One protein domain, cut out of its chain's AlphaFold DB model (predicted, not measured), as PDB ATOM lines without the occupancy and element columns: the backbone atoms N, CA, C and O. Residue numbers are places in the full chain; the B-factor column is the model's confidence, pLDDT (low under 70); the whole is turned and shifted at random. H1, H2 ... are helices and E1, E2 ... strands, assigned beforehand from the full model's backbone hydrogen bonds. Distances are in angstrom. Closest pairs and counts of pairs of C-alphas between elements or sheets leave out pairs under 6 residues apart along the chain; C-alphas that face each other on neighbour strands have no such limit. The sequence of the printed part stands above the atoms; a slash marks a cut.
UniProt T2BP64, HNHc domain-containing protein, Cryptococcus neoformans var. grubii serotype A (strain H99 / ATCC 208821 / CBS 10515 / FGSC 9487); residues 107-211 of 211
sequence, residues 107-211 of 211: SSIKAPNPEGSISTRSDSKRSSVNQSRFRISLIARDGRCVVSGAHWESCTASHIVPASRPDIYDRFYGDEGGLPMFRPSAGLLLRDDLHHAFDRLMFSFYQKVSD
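AT A GLANCE: This is residues 107 to 211 of the 211 residues of the protein "HNHc domain-containing protein" of Cryptococcus neoformans var. grubii serotype A (strain H99 / ATCC 208821 / CBS 10515 / FGSC 9487) (UniProt T2BP64). Little regular structure is here: a small ribbon of two antiparallel strands, E1 and E2, sits in the middle between H1 and H3, with H2 set off among long loops. Residues 206 to 211 stick out as a tail. The 105 printed residues hold H1, E1, H2, E2, H3 in that order, class mixed, with 40 residues in named elements; the whole is compact, radius of gyration of the C-alphas 14.0 A, spans 42 by 36 by 32 A.

IN THESE COORDINATES: After unnamed residues 107 to 128, find C-alpha 129 at (-4.985, -32.092, 26.066); H1 runs 20.0 A to 142. Then come E1, 155 to 159; H2, 166 to 173; E2, 187 to 191, 13.1 A; and H3, 192 to 199, ending at (17.203, -33.639, 26.967).

HOW THE PARTS SIT: Look at E1 and E2, antiparallel at 150 degrees: N 156 and O 190 are 2.8 A apart, within hydrogen-bond range. H1 touches E1, closest C-alphas Arg 135 and Ala 157, 5.4 A, and E2, Leu 138 and Leu 189, 6.2 A. H3 touches E1, closest C-alphas Cys 155 and Asp 192, 5.2 A. H2 is apart from H1 and H3. In H1, H2 and H3 every O i to N i+4 pair is within hydrogen-bond range.

THE WHOLE: The C-alphas of Ser 127 and Asp 211, farthest apart, are 42.5 A apart. The printed part has no cut; links H1 to E1 and H2 to E2 are long. Model pLDDT is under 70 at residues 107 to 127, 175 to 179 and 210 to 211.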
ATOM      1  N   SER A 107      16.448 -30.364  37.808       56.97
ATOM      2  CA  SER A 107      16.346 -29.968  39.213       56.97
ATOM      3  C   SER A 107      17.292 -28.809  39.460       56.97
ATOM      4  O   SER A 107      18.415 -28.831  38.948       56.97
ATOM      5  N   SER A 108      16.864 -27.849  40.272       53.09
ATOM      6  CA  SER A 108      17.774 -26.850  40.817       53.09
ATOM      7  C   SER A 108      18.925 -27.556  41.544       53.09
ATOM      8  O   SER A 108      18.731 -28.610  42.158       53.09
ATOM      9  N   ILE A 109      20.143 -27.019  41.434       53.91
ATOM     10  CA  ILE A 109      21.320 -27.428  42.219       53.91
ATOM     11  C   ILE A 109      21.937 -28.795  41.831       53.91
ATOM     12  O   ILE A 109      22.964 -29.192  42.381       53.91
ATOM     13  N   LYS A 110      21.390 -29.541  40.856       52.19
ATOM     14  CA  LYS A 110      21.952 -30.847  40.447       52.19
ATOM     15  C   LYS A 110      22.387 -30.866  38.987       52.19
ATOM     16  O   LYS A 110      21.563 -30.748  38.082       52.19
ATOM     17  N   ALA A 111      23.666 -31.167  38.771       48.59
ATOM     18  CA  ALA A 111      24.187 -31.453  37.443       48.59
ATOM     19  C   ALA A 111      23.468 -32.671  36.813       48.59
ATOM     20  O   ALA A 111      23.245 -33.685  37.503       48.59
ATOM     21  N   PRO A 112      23.136 -32.617  35.510       54.75
ATOM     22  CA  PRO A 112      22.470 -33.704  34.791       54.75
ATOM     23  C   PRO A 112      23.255 -35.025  34.871       54.75
ATOM     24  O   PRO A 112      24.446 -35.076  35.205       54.75
ATOM     25  N   ASN A 113      22.573 -36.149  34.636       55.91
ATOM     26  CA  ASN A 113      23.229 -37.451  34.511       55.91
ATOM     27  C   ASN A 113      23.504 -37.750  33.025       55.91
ATOM     28  O   ASN A 113      22.521 -37.931  32.309       55.91
ATOM     29  N   PRO A 114      24.773 -37.831  32.568       49.97
ATOM     30  CA  PRO A 114      25.092 -38.153  31.171       49.97
ATOM     31  C   PRO A 114      24.534 -39.511  30.751       49.97
ATOM     32  O   PRO A 114      24.048 -39.681  29.640       49.97
ATOM     33  N   GLU A 115      24.544 -40.461  31.683       50.41
ATOM     34  CA  GLU A 115      24.016 -41.817  31.508       50.41
ATOM     35  C   GLU A 115      22.494 -41.891  31.733       50.41
ATOM     36  O   GLU A 115      21.946 -42.960  31.991       50.41
ATOM     37  N   GLY A 116      21.805 -40.741  31.723       43.78
ATOM     38  CA  GLY A 116      20.411 -40.577  32.124       43.78
ATOM     39  C   GLY A 116      19.467 -41.664  31.602       43.78
ATOM     40  O   GLY A 116      19.534 -42.076  30.444       43.78
ATOM     41  N   SER A 117      18.563 -42.099  32.493       45.31
ATOM     42  CA  SER A 117      17.586 -43.168  32.265       45.31
ATOM     43  C   SER A 117      16.865 -43.034  30.923       45.31
ATOM     44  O   SER A 117      16.548 -41.922  30.509       45.31
ATOM     45  N   ILE A 118      16.493 -44.169  30.330       45.56
ATOM     46  CA  ILE A 118      15.701 -44.318  29.089       45.56
ATOM     47  C   ILE A 118      14.414 -43.457  29.080       45.56
ATOM     48  O   ILE A 118      13.864 -43.169  28.023       45.56
ATOM     49  N   SER A 119      13.935 -43.003  30.244       45.50
ATOM     50  CA  SER A 119      12.803 -42.085  30.359       45.50
ATOM     51  C   SER A 119      13.151 -40.669  29.880       45.50
ATOM     52  O   SER A 119      13.715 -39.876  30.634       45.50
ATOM     53  N   THR A 120      12.687 -40.302  28.689       49.84
ATOM     54  CA  THR A 120      12.497 -38.908  28.266       49.84
ATOM     55  C   THR A 120      11.410 -38.256  29.105       49.84
ATOM     56  O   THR A 120      10.223 -38.550  28.979       49.84
ATOM     57  N   ARG A 121      11.807 -37.399  30.047       51.47
ATOM     58  CA  ARG A 121      10.860 -36.723  30.949       51.47
ATOM     59  C   ARG A 121      10.248 -35.459  30.337       51.47
ATOM     60  O   ARG A 121       9.267 -34.971  30.888       51.47
ATOM     61  N   SER A 122      10.768 -34.980  29.202       49.75
ATOM     62  CA  SER A 122      10.118 -33.962  28.366       49.75
ATOM     63  C   SER A 122       9.317 -34.567  27.196       49.75
ATOM     64  O   SER A 122       8.813 -33.820  26.360       49.75
ATOM     65  N   ASP A 123       9.161 -35.901  27.147       52.91
ATOM     66  CA  ASP A 123       8.394 -36.574  26.095       52.91
ATOM     67  C   ASP A 123       6.916 -36.175  26.144       52.91
ATOM     68  O   ASP A 123       6.129 -36.643  26.978       52.91
ATOM     69  N   SER A 124       6.529 -35.318  25.208       51.28
ATOM     70  CA  SER A 124       5.152 -34.880  25.031       51.28
ATOM     71  C   SER A 124       4.257 -35.965  24.414       51.28
ATOM     72  O   SER A 124       3.084 -35.698  24.147       51.28
ATOM     73  N   LYS A 125       4.755 -37.187  24.153       53.12
ATOM     74  CA  LYS A 125       3.920 -38.329  23.733       53.12
ATOM     75  C   LYS A 125       2.972 -38.790  24.855       53.12
ATOM     76  O   LYS A 125       2.054 -39.564  24.588       53.12
ATOM     77  N   ARG A 126       3.124 -38.292  26.093       53.00
ATOM     78  CA  ARG A 126       2.161 -38.504  27.192       53.00
ATOM     79  C   ARG A 126       0.911 -37.625  27.030       53.00
ATOM     80  O   ARG A 126       0.971 -36.404  26.922       53.00
ATOM     81  N   SER A 127      -0.239 -38.291  27.036       56.78
ATOM     82  CA  SER A 127      -1.543 -37.841  26.540       56.78
ATOM     83  C   SER A 127      -2.309 -36.902  27.487       56.78
ATOM     84  O   SER A 127      -3.287 -37.309  28.111       56.78
ATOM     85  N   SER A 128      -1.909 -35.630  27.582       74.56
ATOM     86  CA  SER A 128      -2.812 -34.569  28.064       74.56
ATOM     87  C   SER A 128      -3.289 -33.688  26.905       74.56
ATOM     88  O   SER A 128      -2.627 -33.594  25.865       74.56
ATOM     89  N   VAL A 129      -4.439 -33.024  27.073       81.38
ATOM     90  CA  VAL A 129      -4.985 -32.092  26.066       81.38
ATOM     91  C   VAL A 129      -3.973 -30.988  25.741       81.38
ATOM     92  O   VAL A 129      -3.775 -30.657  24.575       81.38
ATOM     93  N   ASN A 130      -3.277 -30.467  26.755       82.94
ATOM     94  CA  ASN A 130      -2.287 -29.405  26.578       82.94
ATOM     95  C   ASN A 130      -1.023 -29.894  25.859       82.94
ATOM     96  O   ASN A 130      -0.561 -29.218  24.945       82.94
ATOM     97  N   GLN A 131      -0.519 -31.088  26.189       81.25
ATOM     98  CA  GLN A 131       0.625 -31.697  25.491       81.25
ATOM     99  C   GLN A 131       0.301 -31.982  24.019       81.25
ATOM    100  O   GLN A 131       1.108 -31.717  23.128       81.25
ATOM    101  N   SER A 132      -0.921 -32.448  23.746       86.12
ATOM    102  CA  SER A 132      -1.391 -32.707  22.381       86.12
ATOM    103  C   SER A 132      -1.487 -31.415  21.569       86.12
ATOM    104  O   SER A 132      -1.007 -31.360  20.440       86.12
ATOM    105  N   ARG A 133      -2.050 -30.348  22.158       88.81
ATOM    106  CA  ARG A 133      -2.113 -29.021  21.527       88.81
ATOM    107  C   ARG A 133      -0.723 -28.450  21.270       88.81
ATOM    108  O   ARG A 133      -0.469 -27.986  20.167       88.81
ATOM    109  N   PHE A 134       0.175 -28.525  22.248       90.62
ATOM    110  CA  PHE A 134       1.557 -28.074  22.106       90.62
ATOM    111  C   PHE A 134       2.267 -28.784  20.949       90.62
ATOM    112  O   PHE A 134       2.818 -28.124  20.067       90.62
ATOM    113  N   ARG A 135       2.164 -30.118  20.885       91.75
ATOM    114  CA  ARG A 135       2.712 -30.913  19.781       91.75
ATOM    115  C   ARG A 135       2.143 -30.488  18.429       91.75
ATOM    116  O   ARG A 135       2.917 -30.268  17.505       91.75
ATOM    117  N   ILE A 136       0.818 -30.367  18.304       93.62
ATOM    118  CA  ILE A 136       0.171 -29.952  17.047       93.62
ATOM    119  C   ILE A 136       0.664 -28.568  16.622       93.62
ATOM    120  O   ILE A 136       1.020 -28.381  15.462       93.62
ATOM    121  N   SER A 137       0.737 -27.614  17.548       94.50
ATOM    122  CA  SER A 137       1.189 -26.262  17.231       94.50
ATOM    123  C   SER A 137       2.661 -26.211  16.811       94.50
ATOM    124  O   SER A 137       3.004 -25.434  15.923       94.50
ATOM    125  N   LEU A 138       3.531 -27.046  17.392       94.88
ATOM    126  CA  LEU A 138       4.922 -27.174  16.940       94.88
ATOM    127  C   LEU A 138       5.024 -27.825  15.560       94.88
ATOM    128  O   LEU A 138       5.780 -27.344  14.724       94.88
ATOM    129  N   ILE A 139       4.233 -28.867  15.287       95.19
ATOM    130  CA  ILE A 139       4.156 -29.474  13.949       95.19
ATOM    131  C   ILE A 139       3.693 -28.439  12.921       95.19
ATOM    132  O   ILE A 139       4.286 -28.343  11.853       95.19
ATOM    133  N   ALA A 140       2.678 -27.638  13.247       95.75
ATOM    134  CA  ALA A 140       2.171 -26.596  12.361       95.75
ATOM    135  C   ALA A 140       3.192 -25.469  12.118       95.75
ATOM    136  O   ALA A 140       3.258 -24.951  11.008       95.75
ATOM    137  N   ARG A 141       3.985 -25.095  13.136       95.75
ATOM    138  CA  ARG A 141       5.022 -24.056  13.020       95.75
ATOM    139  C   ARG A 141       6.250 -24.544  12.251       95.75
ATOM    140  O   ARG A 141       6.718 -23.847  11.358       95.75
ATOM    141  N   ASP A 142       6.779 -25.708  12.624       94.88
ATOM    142  CA  ASP A 142       8.090 -26.175  12.161       94.88
ATOM    143  C   ASP A 142       7.980 -27.096  10.939       94.88
ATOM    144  O   ASP A 142       8.847 -27.080  10.068       94.88
ATOM    145  N   GLY A 143       6.952 -27.953  10.881       93.75
ATOM    146  CA  GLY A 143       6.731 -28.979   9.848       93.75
ATOM    147  C   GLY A 143       7.794 -30.089   9.770       93.75
ATOM    148  O   GLY A 143       7.533 -31.176   9.248       93.75
ATOM    149  N   ARG A 144       9.002 -29.829  10.277       97.06
ATOM    150  CA  ARG A 144      10.202 -30.664  10.195       97.06
ATOM    151  C   ARG A 144      11.084 -30.463  11.426       97.06
ATOM    152  O   ARG A 144      10.954 -29.479  12.145       97.06
ATOM    153  N   CYS A 145      12.010 -31.389  11.660       96.38
ATOM    154  CA  CYS A 145      13.034 -31.223  12.685       96.38
ATOM    155  C   CYS A 145      13.888 -29.978  12.405       96.38
ATOM    156  O   CYS A 145      14.502 -29.896  11.340       96.38
ATOM    157  N   VAL A 146      14.017 -29.081  13.387       94.62
ATOM    158  CA  VAL A 146      14.776 -27.822  13.237       94.62
ATOM    159  C   VAL A 146      16.284 -28.022  13.031       94.62
ATOM    160  O   VAL A 146      16.955 -27.132  12.525       94.62
ATOM    161  N   VAL A 147      16.822 -29.191  13.393       92.69
ATOM    162  CA  VAL A 147      18.250 -29.519  13.237       92.69
ATOM    163  C   VAL A 147      18.517 -30.351  11.982       92.69
ATOM    164  O   VAL A 147      19.462 -30.083  11.252       92.69
ATOM    165  N   SER A 148      17.708 -31.387  11.729       94.88
ATOM    166  CA  SER A 148      17.985 -32.380  10.673       94.88
ATOM    167  C   SER A 148      17.113 -32.250   9.424       94.88
ATOM    168  O   SER A 148      17.359 -32.945   8.442       94.88
ATOM    169  N   GLY A 149      16.053 -31.436   9.454       95.19
ATOM    170  CA  GLY A 149      15.072 -31.342   8.367       95.19
ATOM    171  C   GLY A 149      14.167 -32.575   8.198       95.19
ATOM    172  O   GLY A 149      13.352 -32.613   7.268       95.19
ATOM    173  N   ALA A 150      14.282 -33.577   9.082       96.88
ATOM    174  CA  ALA A 150      13.448 -34.780   9.076       96.88
ATOM    175  C   ALA A 150      11.951 -34.442   9.166       96.88
ATOM    176  O   ALA A 150      11.572 -33.458   9.799       96.88
ATOM    177  N   HIS A 151      11.102 -35.253   8.532       96.44
ATOM    178  CA  HIS A 151       9.649 -35.073   8.573       96.44
ATOM    179  C   HIS A 151       9.118 -35.182  10.011       96.44
ATOM    180  O   HIS A 151       9.643 -35.965  10.802       96.44
ATOM    181  N   TRP A 152       8.077 -34.410  10.343       94.44
ATOM    182  CA  TRP A 152       7.545 -34.300  11.708       94.44
ATOM    183  C   TRP A 152       7.102 -35.631  12.333       94.44
ATOM    184  O   TRP A 152       7.060 -35.741  13.556       94.44
ATOM    185  N   GLU A 153       6.781 -36.641  11.523       93.75
ATOM    186  CA  GLU A 153       6.405 -37.979  12.000       93.75
ATOM    187  C   GLU A 153       7.535 -38.673  12.769       93.75
ATOM    188  O   GLU A 153       7.263 -39.444  13.687       93.75
ATOM    189  N   SER A 154       8.790 -38.356  12.442       94.25
ATOM    190  CA  SER A 154       9.984 -38.876  13.118       94.25
ATOM    191  C   SER A 154      10.475 -37.958  14.244       94.25
ATOM    192  O   SER A 154      11.631 -38.066  14.666       94.25
ATOM    193  N   CYS A 155       9.638 -37.010  14.674       94.38
ATOM    194  CA  CYS A 155      10.005 -35.977  15.629       94.38
ATOM    195  C   CYS A 155       9.179 -36.032  16.916       94.38
ATOM    196  O   CYS A 155       7.990 -36.366  16.933       94.38
ATOM    197  N   THR A 156       9.807 -35.553  17.982       92.81
ATOM    198  CA  THR A 156       9.210 -35.280  19.280       92.81
ATOM    199  C   THR A 156       9.192 -33.771  19.533       92.81
ATOM    200  O   THR A 156      10.122 -33.038  19.185       92.81
ATOM    201  N   ALA A 157       8.089 -33.297  20.114       92.56
ATOM    202  CA  ALA A 157       7.954 -31.923  20.572       92.56
ATOM    203  C   ALA A 157       8.723 -31.766  21.892       92.56
ATOM    204  O   ALA A 157       8.290 -32.230  22.945       92.56
ATOM    205  N   SER A 158       9.883 -31.122  21.809       91.69
ATOM    206  CA  SER A 158      10.772 -30.872  22.938       91.69
ATOM    207  C   SER A 158      10.464 -29.518  23.548       91.69
ATOM    208  O   SER A 158      10.389 -28.524  22.827       91.69
ATOM    209  N   HIS A 159      10.358 -29.439  24.871       88.75
ATOM    210  CA  HIS A 159      10.394 -28.135  25.528       88.75
ATOM    211  C   HIS A 159      11.843 -27.629  25.580       88.75
ATOM    212  O   HIS A 159      12.769 -28.424  25.731       88.75
ATOM    213  N   ILE A 160      12.045 -26.317  25.443       88.56
ATOM    214  CA  ILE A 160      13.365 -25.682  25.594       88.56
ATOM    215  C   ILE A 160      13.758 -25.708  27.074       88.56
ATOM    216  O   ILE A 160      14.795 -26.254  27.443       88.56
ATOM    217  N   VAL A 161      12.882 -25.177  27.927       85.00
ATOM    218  CA  VAL A 161      12.934 -25.339  29.385       85.00
ATOM    219  C   VAL A 161      12.105 -26.574  29.750       85.00
ATOM    220  O   VAL A 161      11.001 -26.712  29.237       85.00
ATOM    221  N   PRO A 162      12.553 -27.492  30.616       80.44
ATOM    222  CA  PRO A 162      11.770 -28.684  30.924       80.44
ATOM    223  C   PRO A 162      10.390 -28.340  31.491       80.44
ATOM    224  O   PRO A 162      10.274 -27.504  32.383       80.44
ATOM    225  N   ALA A 163       9.350 -29.067  31.075       76.62
ATOM    226  CA  ALA A 163       8.004 -28.915  31.640       76.62
ATOM    227  C   ALA A 163       7.956 -29.156  33.167       76.62
ATOM    228  O   ALA A 163       7.052 -28.681  33.848       76.62
ATOM    229  N   SER A 164       8.944 -29.867  33.723       76.56
ATOM    230  CA  SER A 164       9.116 -30.064  35.167       76.56
ATOM    231  C   SER A 164       9.688 -28.850  35.912       76.56
ATOM    232  O   SER A 164       9.880 -28.944  37.121       76.56
ATOM    233  N   ARG A 165       9.993 -27.743  35.220       78.44
ATOM    234  CA  ARG A 165      10.518 -26.489  35.786       78.44
ATOM    235  C   ARG A 165       9.553 -25.314  35.580       78.44
ATOM    236  O   ARG A 165       9.909 -24.340  34.914       78.44
ATOM    237  N   PRO A 166       8.317 -25.389  36.116       77.81
ATOM    238  CA  PRO A 166       7.377 -24.270  36.042       77.81
ATOM    239  C   PRO A 166       7.955 -22.991  36.666       77.81
ATOM    240  O   PRO A 166       7.726 -21.914  36.133       77.81
ATOM    241  N   ASP A 167       8.817 -23.118  37.681       80.31
ATOM    242  CA  ASP A 167       9.515 -22.009  38.343       80.31
ATOM    243  C   ASP A 167      10.311 -21.113  37.378       80.31
ATOM    244  O   ASP A 167      10.376 -19.897  37.556       80.31
ATOM    245  N   ILE A 168      10.905 -21.695  36.331       82.12
ATOM    246  CA  ILE A 168      11.638 -20.929  35.317       82.12
ATOM    247  C   ILE A 168      10.662 -20.144  34.437       82.12
ATOM    248  O   ILE A 168      10.921 -18.987  34.109       82.12
ATOM    249  N   TYR A 169       9.541 -20.758  34.058       80.69
ATOM    250  CA  TYR A 169       8.514 -20.085  33.270       80.69
ATOM    251  C   TYR A 169       7.896 -18.922  34.048       80.69
ATOM    252  O   TYR A 169       7.783 -17.831  33.492       80.69
ATOM    253  N   ASP A 170       7.595 -19.114  35.330       81.50
ATOM    254  CA  ASP A 170       7.057 -18.063  36.198       81.50
ATOM    255  C   ASP A 170       8.047 -16.898  36.338       81.50
ATOM    256  O   ASP A 170       7.665 -15.733  36.283       81.50
ATOM    257  N   ARG A 171       9.354 -17.181  36.424       82.50
ATOM    258  CA  ARG A 171      10.385 -16.134  36.486       82.50
ATOM    259  C   ARG A 171      10.455 -15.272  35.222       82.50
ATOM    260  O   ARG A 171      10.754 -14.086  35.327       82.50
ATOM    261  N   PHE A 172      10.243 -15.857  34.042       79.56
ATOM    262  CA  PHE A 172      10.315 -15.125  32.771       79.56
ATOM    263  C   PHE A 172       9.006 -14.431  32.395       79.56
ATOM    264  O   PHE A 172       9.049 -13.356  31.803       79.56
ATOM    265  N   TYR A 173       7.866 -15.050  32.701       77.19
ATOM    266  CA  TYR A 173       6.549 -14.600  32.244       77.19
ATOM    267  C   TYR A 173       5.681 -13.987  33.356       77.19
ATOM    268  O   TYR A 173       4.652 -13.391  33.051       77.19
ATOM    269  N   GLY A 174       6.085 -14.096  34.627       73.44
ATOM    270  CA  GLY A 174       5.350 -13.550  35.771       73.44
ATOM    271  C   GLY A 174       3.912 -14.068  35.871       73.44
ATOM    272  O   GLY A 174       3.617 -15.210  35.517       73.44
ATOM    273  N   ASP A 175       3.007 -13.190  36.313       64.25
ATOM    274  CA  ASP A 175       1.578 -13.470  36.523       64.25
ATOM    275  C   ASP A 175       0.709 -13.267  35.260       64.25
ATOM    276  O   ASP A 175      -0.513 -13.154  35.360       64.25
ATOM    277  N   GLU A 176       1.287 -13.223  34.050       60.22
ATOM    278  CA  GLU A 176       0.563 -12.905  32.797       60.22
ATOM    279  C   GLU A 176      -0.535 -13.913  32.380       60.22
ATOM    280  O   GLU A 176      -1.167 -13.764  31.332       60.22
ATOM    281  N   GLY A 177      -0.827 -14.919  33.202       53.19
ATOM    282  CA  GLY A 177      -1.917 -15.860  32.984       53.19
ATOM    283  C   GLY A 177      -1.640 -16.893  31.883       53.19
ATOM    284  O   GLY A 177      -1.020 -16.650  30.844       53.19
ATOM    285  N   GLY A 178      -2.150 -18.103  32.109       61.88
ATOM    286  CA  GLY A 178      -2.028 -19.238  31.193       61.88
ATOM    287  C   GLY A 178      -0.916 -20.215  31.574       61.88
ATOM    288  O   GLY A 178      -0.390 -20.190  32.678       61.88
ATOM    289  N   LEU A 179      -0.590 -21.123  30.650       67.94
ATOM    290  CA  LEU A 179       0.494 -22.099  30.796       67.94
ATOM    291  C   LEU A 179       1.569 -21.787  29.739       67.94
ATOM    292  O   LEU A 179       1.540 -22.394  28.662       67.94
ATOM    293  N   PRO A 180       2.488 -20.826  29.990       78.62
ATOM    294  CA  PRO A 180       3.494 -20.380  29.019       78.62
ATOM    295  C   PRO A 180       4.318 -21.526  28.428       78.62
ATOM    296  O   PRO A 180       4.677 -21.485  27.254       78.62
ATOM    297  N   MET A 181       4.533 -22.588  29.209       83.06
ATOM    298  CA  MET A 181       5.230 -23.802  28.778       83.06
ATOM    299  C   MET A 181       4.596 -24.518  27.579       83.06
ATOM    300  O   MET A 181       5.310 -25.182  26.842       83.06
ATOM    301  N   PHE A 182       3.292 -24.350  27.333       86.88
ATOM    302  CA  PHE A 182       2.606 -24.947  26.179       86.88
ATOM    303  C   PHE A 182       2.475 -23.993  24.984       86.88
ATOM    304  O   PHE A 182       1.819 -24.329  23.994       86.88
ATOM    305  N   ARG A 183       3.078 -22.798  25.045       88.38
ATOM    306  CA  ARG A 183       3.167 -21.915  23.875       88.38
ATOM    307  C   ARG A 183       4.175 -22.505  22.884       88.38
ATOM    308  O   ARG A 183       5.212 -22.999  23.315       88.38
ATOM    309  N   PRO A 184       3.955 -22.400  21.562       91.31
ATOM    310  CA  PRO A 184       4.911 -22.915  20.577       91.31
ATOM    311  C   PRO A 184       6.322 -22.338  20.760       91.31
ATOM    312  O   PRO A 184       7.306 -23.044  20.582       91.31
ATOM    313  N   SER A 185       6.441 -21.078  21.193       89.88
ATOM    314  CA  SER A 185       7.724 -20.426  21.501       89.88
ATOM    315  C   SER A 185       8.537 -21.116  22.602       89.88
ATOM    316  O   SER A 185       9.740 -20.906  22.674       89.88
ATOM    317  N   ALA A 186       7.909 -21.933  23.449       89.62
ATOM    318  CA  ALA A 186       8.569 -22.664  24.528       89.62
ATOM    319  C   ALA A 186       9.165 -24.011  24.081       89.62
ATOM    320  O   ALA A 186       9.713 -24.735  24.916       89.62
ATOM    321  N   GLY A 187       9.056 -24.366  22.796       92.00
ATOM    322  CA  GLY A 187       9.484 -25.663  22.293       92.00
ATOM    323  C   GLY A 187      10.050 -25.682  20.884       92.00
ATOM    324  O   GLY A 187       9.975 -24.714  20.121       92.00
ATOM    325  N   LEU A 188      10.607 -26.842  20.554       94.81
ATOM    326  CA  LEU A 188      11.259 -27.171  19.296       94.81
ATOM    327  C   LEU A 188      10.784 -28.540  18.819       94.81
ATOM    328  O   LEU A 188      10.599 -29.458  19.621       94.81
ATOM    329  N   LEU A 189      10.653 -28.703  17.507       95.56
ATOM    330  CA  LEU A 189      10.461 -30.015  16.909       95.56
ATOM    331  C   LEU A 189      11.824 -30.664  16.614       95.56
ATOM    332  O   LEU A 189      12.594 -30.184  15.778       95.56
ATOM    333  N   LEU A 190      12.138 -31.764  17.301       95.50
ATOM    334  CA  LEU A 190      13.418 -32.472  17.183       95.50
ATOM    335  C   LEU A 190      13.197 -33.921  16.757       95.50
ATOM    336  O   LEU A 190      12.282 -34.564  17.253       95.50
ATOM    337  N   ARG A 191      14.045 -34.447  15.864       95.75
ATOM    338  CA  ARG A 191      14.077 -35.885  15.549       95.75
ATOM    339  C   ARG A 191      14.305 -36.665  16.844       95.75
ATOM    340  O   ARG A 191      15.042 -36.180  17.695       95.75
ATOM    341  N   ASP A 192      13.688 -37.831  17.001       90.94
ATOM    342  CA  ASP A 192      13.645 -38.538  18.293       90.94
ATOM    343  C   ASP A 192      15.030 -38.746  18.951       90.94
ATOM    344  O   ASP A 192      15.201 -38.493  20.141       90.94
ATOM    345  N   ASP A 193      16.064 -39.103  18.189       91.38
ATOM    346  CA  ASP A 193      17.443 -39.219  18.691       91.38
ATOM    347  C   ASP A 193      18.057 -37.872  19.123       91.38
ATOM    348  O   ASP A 193      18.752 -37.794  20.137       91.38
ATOM    349  N   LEU A 194      17.775 -36.797  18.386       92.62
ATOM    350  CA  LEU A 194      18.211 -35.440  18.716       92.62
ATOM    351  C   LEU A 194      17.452 -34.881  19.920       92.62
ATOM    352  O   LEU A 194      18.041 -34.178  20.732       92.62
ATOM    353  N   HIS A 195      16.174 -35.220  20.074       91.38
ATOM    354  CA  HIS A 195      15.408 -34.918  21.281       91.38
ATOM    355  C   HIS A 195      16.057 -35.563  22.509       91.38
ATOM    356  O   HIS A 195      16.331 -34.869  23.485       91.38
ATOM    357  N   HIS A 196      16.404 -36.851  22.431       86.00
ATOM    358  CA  HIS A 196      17.115 -37.547  23.506       86.00
ATOM    359  C   HIS A 196      18.456 -36.890  23.859       86.00
ATOM    360  O   HIS A 196      18.780 -36.742  25.038       86.00
ATOM    361  N   ALA A 197      19.244 -36.503  22.854       86.50
ATOM    362  CA  ALA A 197      20.524 -35.839  23.071       86.50
ATOM    363  C   ALA A 197      20.356 -34.425  23.665       86.50
ATOM    364  O   ALA A 197      21.121 -34.047  24.555       86.50
ATOM    365  N   PHE A 198      19.329 -33.679  23.246       87.75
ATOM    366  CA  PHE A 198      18.997 -32.361  23.794       87.75
ATOM    367  C   PHE A 198      18.562 -32.451  25.264       87.75
ATOM    368  O   PHE A 198      19.119 -31.763  26.114       87.75
ATOM    369  N   ASP A 199      17.662 -33.383  25.593       81.69
ATOM    370  CA  ASP A 199      17.203 -33.639  26.967       81.69
ATOM    371  C   ASP A 199      18.349 -34.021  27.917       81.69
ATOM    372  O   ASP A 199      18.311 -33.739  29.115       81.69
ATOM    373  N   ARG A 200      19.379 -34.690  27.391       78.75
ATOM    374  CA  ARG A 200      20.583 -35.082  28.140       78.75
ATOM    375  C   ARG A 200      21.640 -33.984  28.209       78.75
ATOM    376  O   ARG A 200      22.711 -34.230  28.762       78.75
ATOM    377  N   LEU A 201      21.350 -32.798  27.672       80.31
ATOM    378  CA  LEU A 201      22.276 -31.671  27.573       80.31
ATOM    379  C   LEU A 201      23.568 -32.013  26.816       80.31
ATOM    380  O   LEU A 201      24.625 -31.451  27.094       80.31
ATOM    381  N   MET A 202      23.492 -32.937  25.852       81.00
ATOM    382  CA  MET A 202      24.628 -33.274  24.984       81.00
ATOM    383  C   MET A 202      24.883 -32.195  23.930       81.00
ATOM    384  O   MET A 202      25.992 -32.082  23.417       81.00
ATOM    385  N   PHE A 203      23.861 -31.403  23.604       84.69
ATOM    386  CA  PHE A 203      23.992 -30.190  22.810       84.69
ATOM    387  C   PHE A 203      22.936 -29.165  23.230       84.69
ATOM    388  O   PHE A 203      21.942 -29.500  23.874       84.69
ATOM    389  N   SER A 204      23.160 -27.914  22.842       87.69
ATOM    390  CA  SER A 204      22.217 -26.809  23.002       87.69
ATOM    391  C   SER A 204      22.311 -25.878  21.791       87.69
ATOM    392  O   SER A 204      23.150 -26.076  20.908       87.69
ATOM    393  N   PHE A 205      21.448 -24.869  21.742       87.44
ATOM    394  CA  PHE A 205      21.442 -23.861  20.690       87.44
ATOM    395  C   PHE A 205      22.177 -22.603  21.144       87.44
ATOM    396  O   PHE A 205      21.971 -22.109  22.251       87.44
ATOM    397  N   TYR A 206      23.016 -22.081  20.256       86.38
ATOM    398  CA  TYR A 206      23.652 -20.780  20.394       86.38
ATOM    399  C   TYR A 206      22.823 -19.736  19.643       86.38
ATOM    400  O   TYR A 206      22.511 -19.922  18.464       86.38
ATOM    401  N   GLN A 207      22.471 -18.641  20.316       84.44
ATOM    402  CA  GLN A 207      21.883 -17.488  19.648       84.44
ATOM    403  C   GLN A 207      23.002 -16.684  18.992       84.44
ATOM    404  O   GLN A 207      23.737 -15.965  19.665       84.44
ATOM    405  N   LYS A 208      23.101 -16.791  17.667       81.00
ATOM    406  CA  LYS A 208      23.978 -15.921  16.893       81.00
ATOM    407  C   LYS A 208      23.420 -14.501  16.926       81.00
ATOM    408  O   LYS A 208      22.259 -14.288  16.575       81.00
ATOM    409  N   VAL A 209      24.235 -13.548  17.365       75.25
ATOM    410  CA  VAL A 209      23.917 -12.126  17.219       75.25
ATOM    411  C   VAL A 209      24.123 -11.798  15.742       75.25
ATOM    412  O   VAL A 209      25.213 -12.006  15.215       75.25
ATOM    413  N   SER A 210      23.054 -11.413  15.050       63.41
ATOM    414  CA  SER A 210      23.162 -10.920  13.676       63.41
ATOM    415  C   SER A 210      23.786  -9.527  13.694       63.41
ATOM    416  O   SER A 210      23.396  -8.718  14.539       63.41
ATOM    417  N   ASP A 211      24.701  -9.266  12.762       53.59
ATOM    418  CA  ASP A 211      25.069  -7.900  12.367       53.59
ATOM    419  C   ASP A 211      23.889  -7.192  11.679       53.59
ATOM    420  O   ASP A 211      23.118  -7.881  10.960       53.59
TER     421      ASP A 211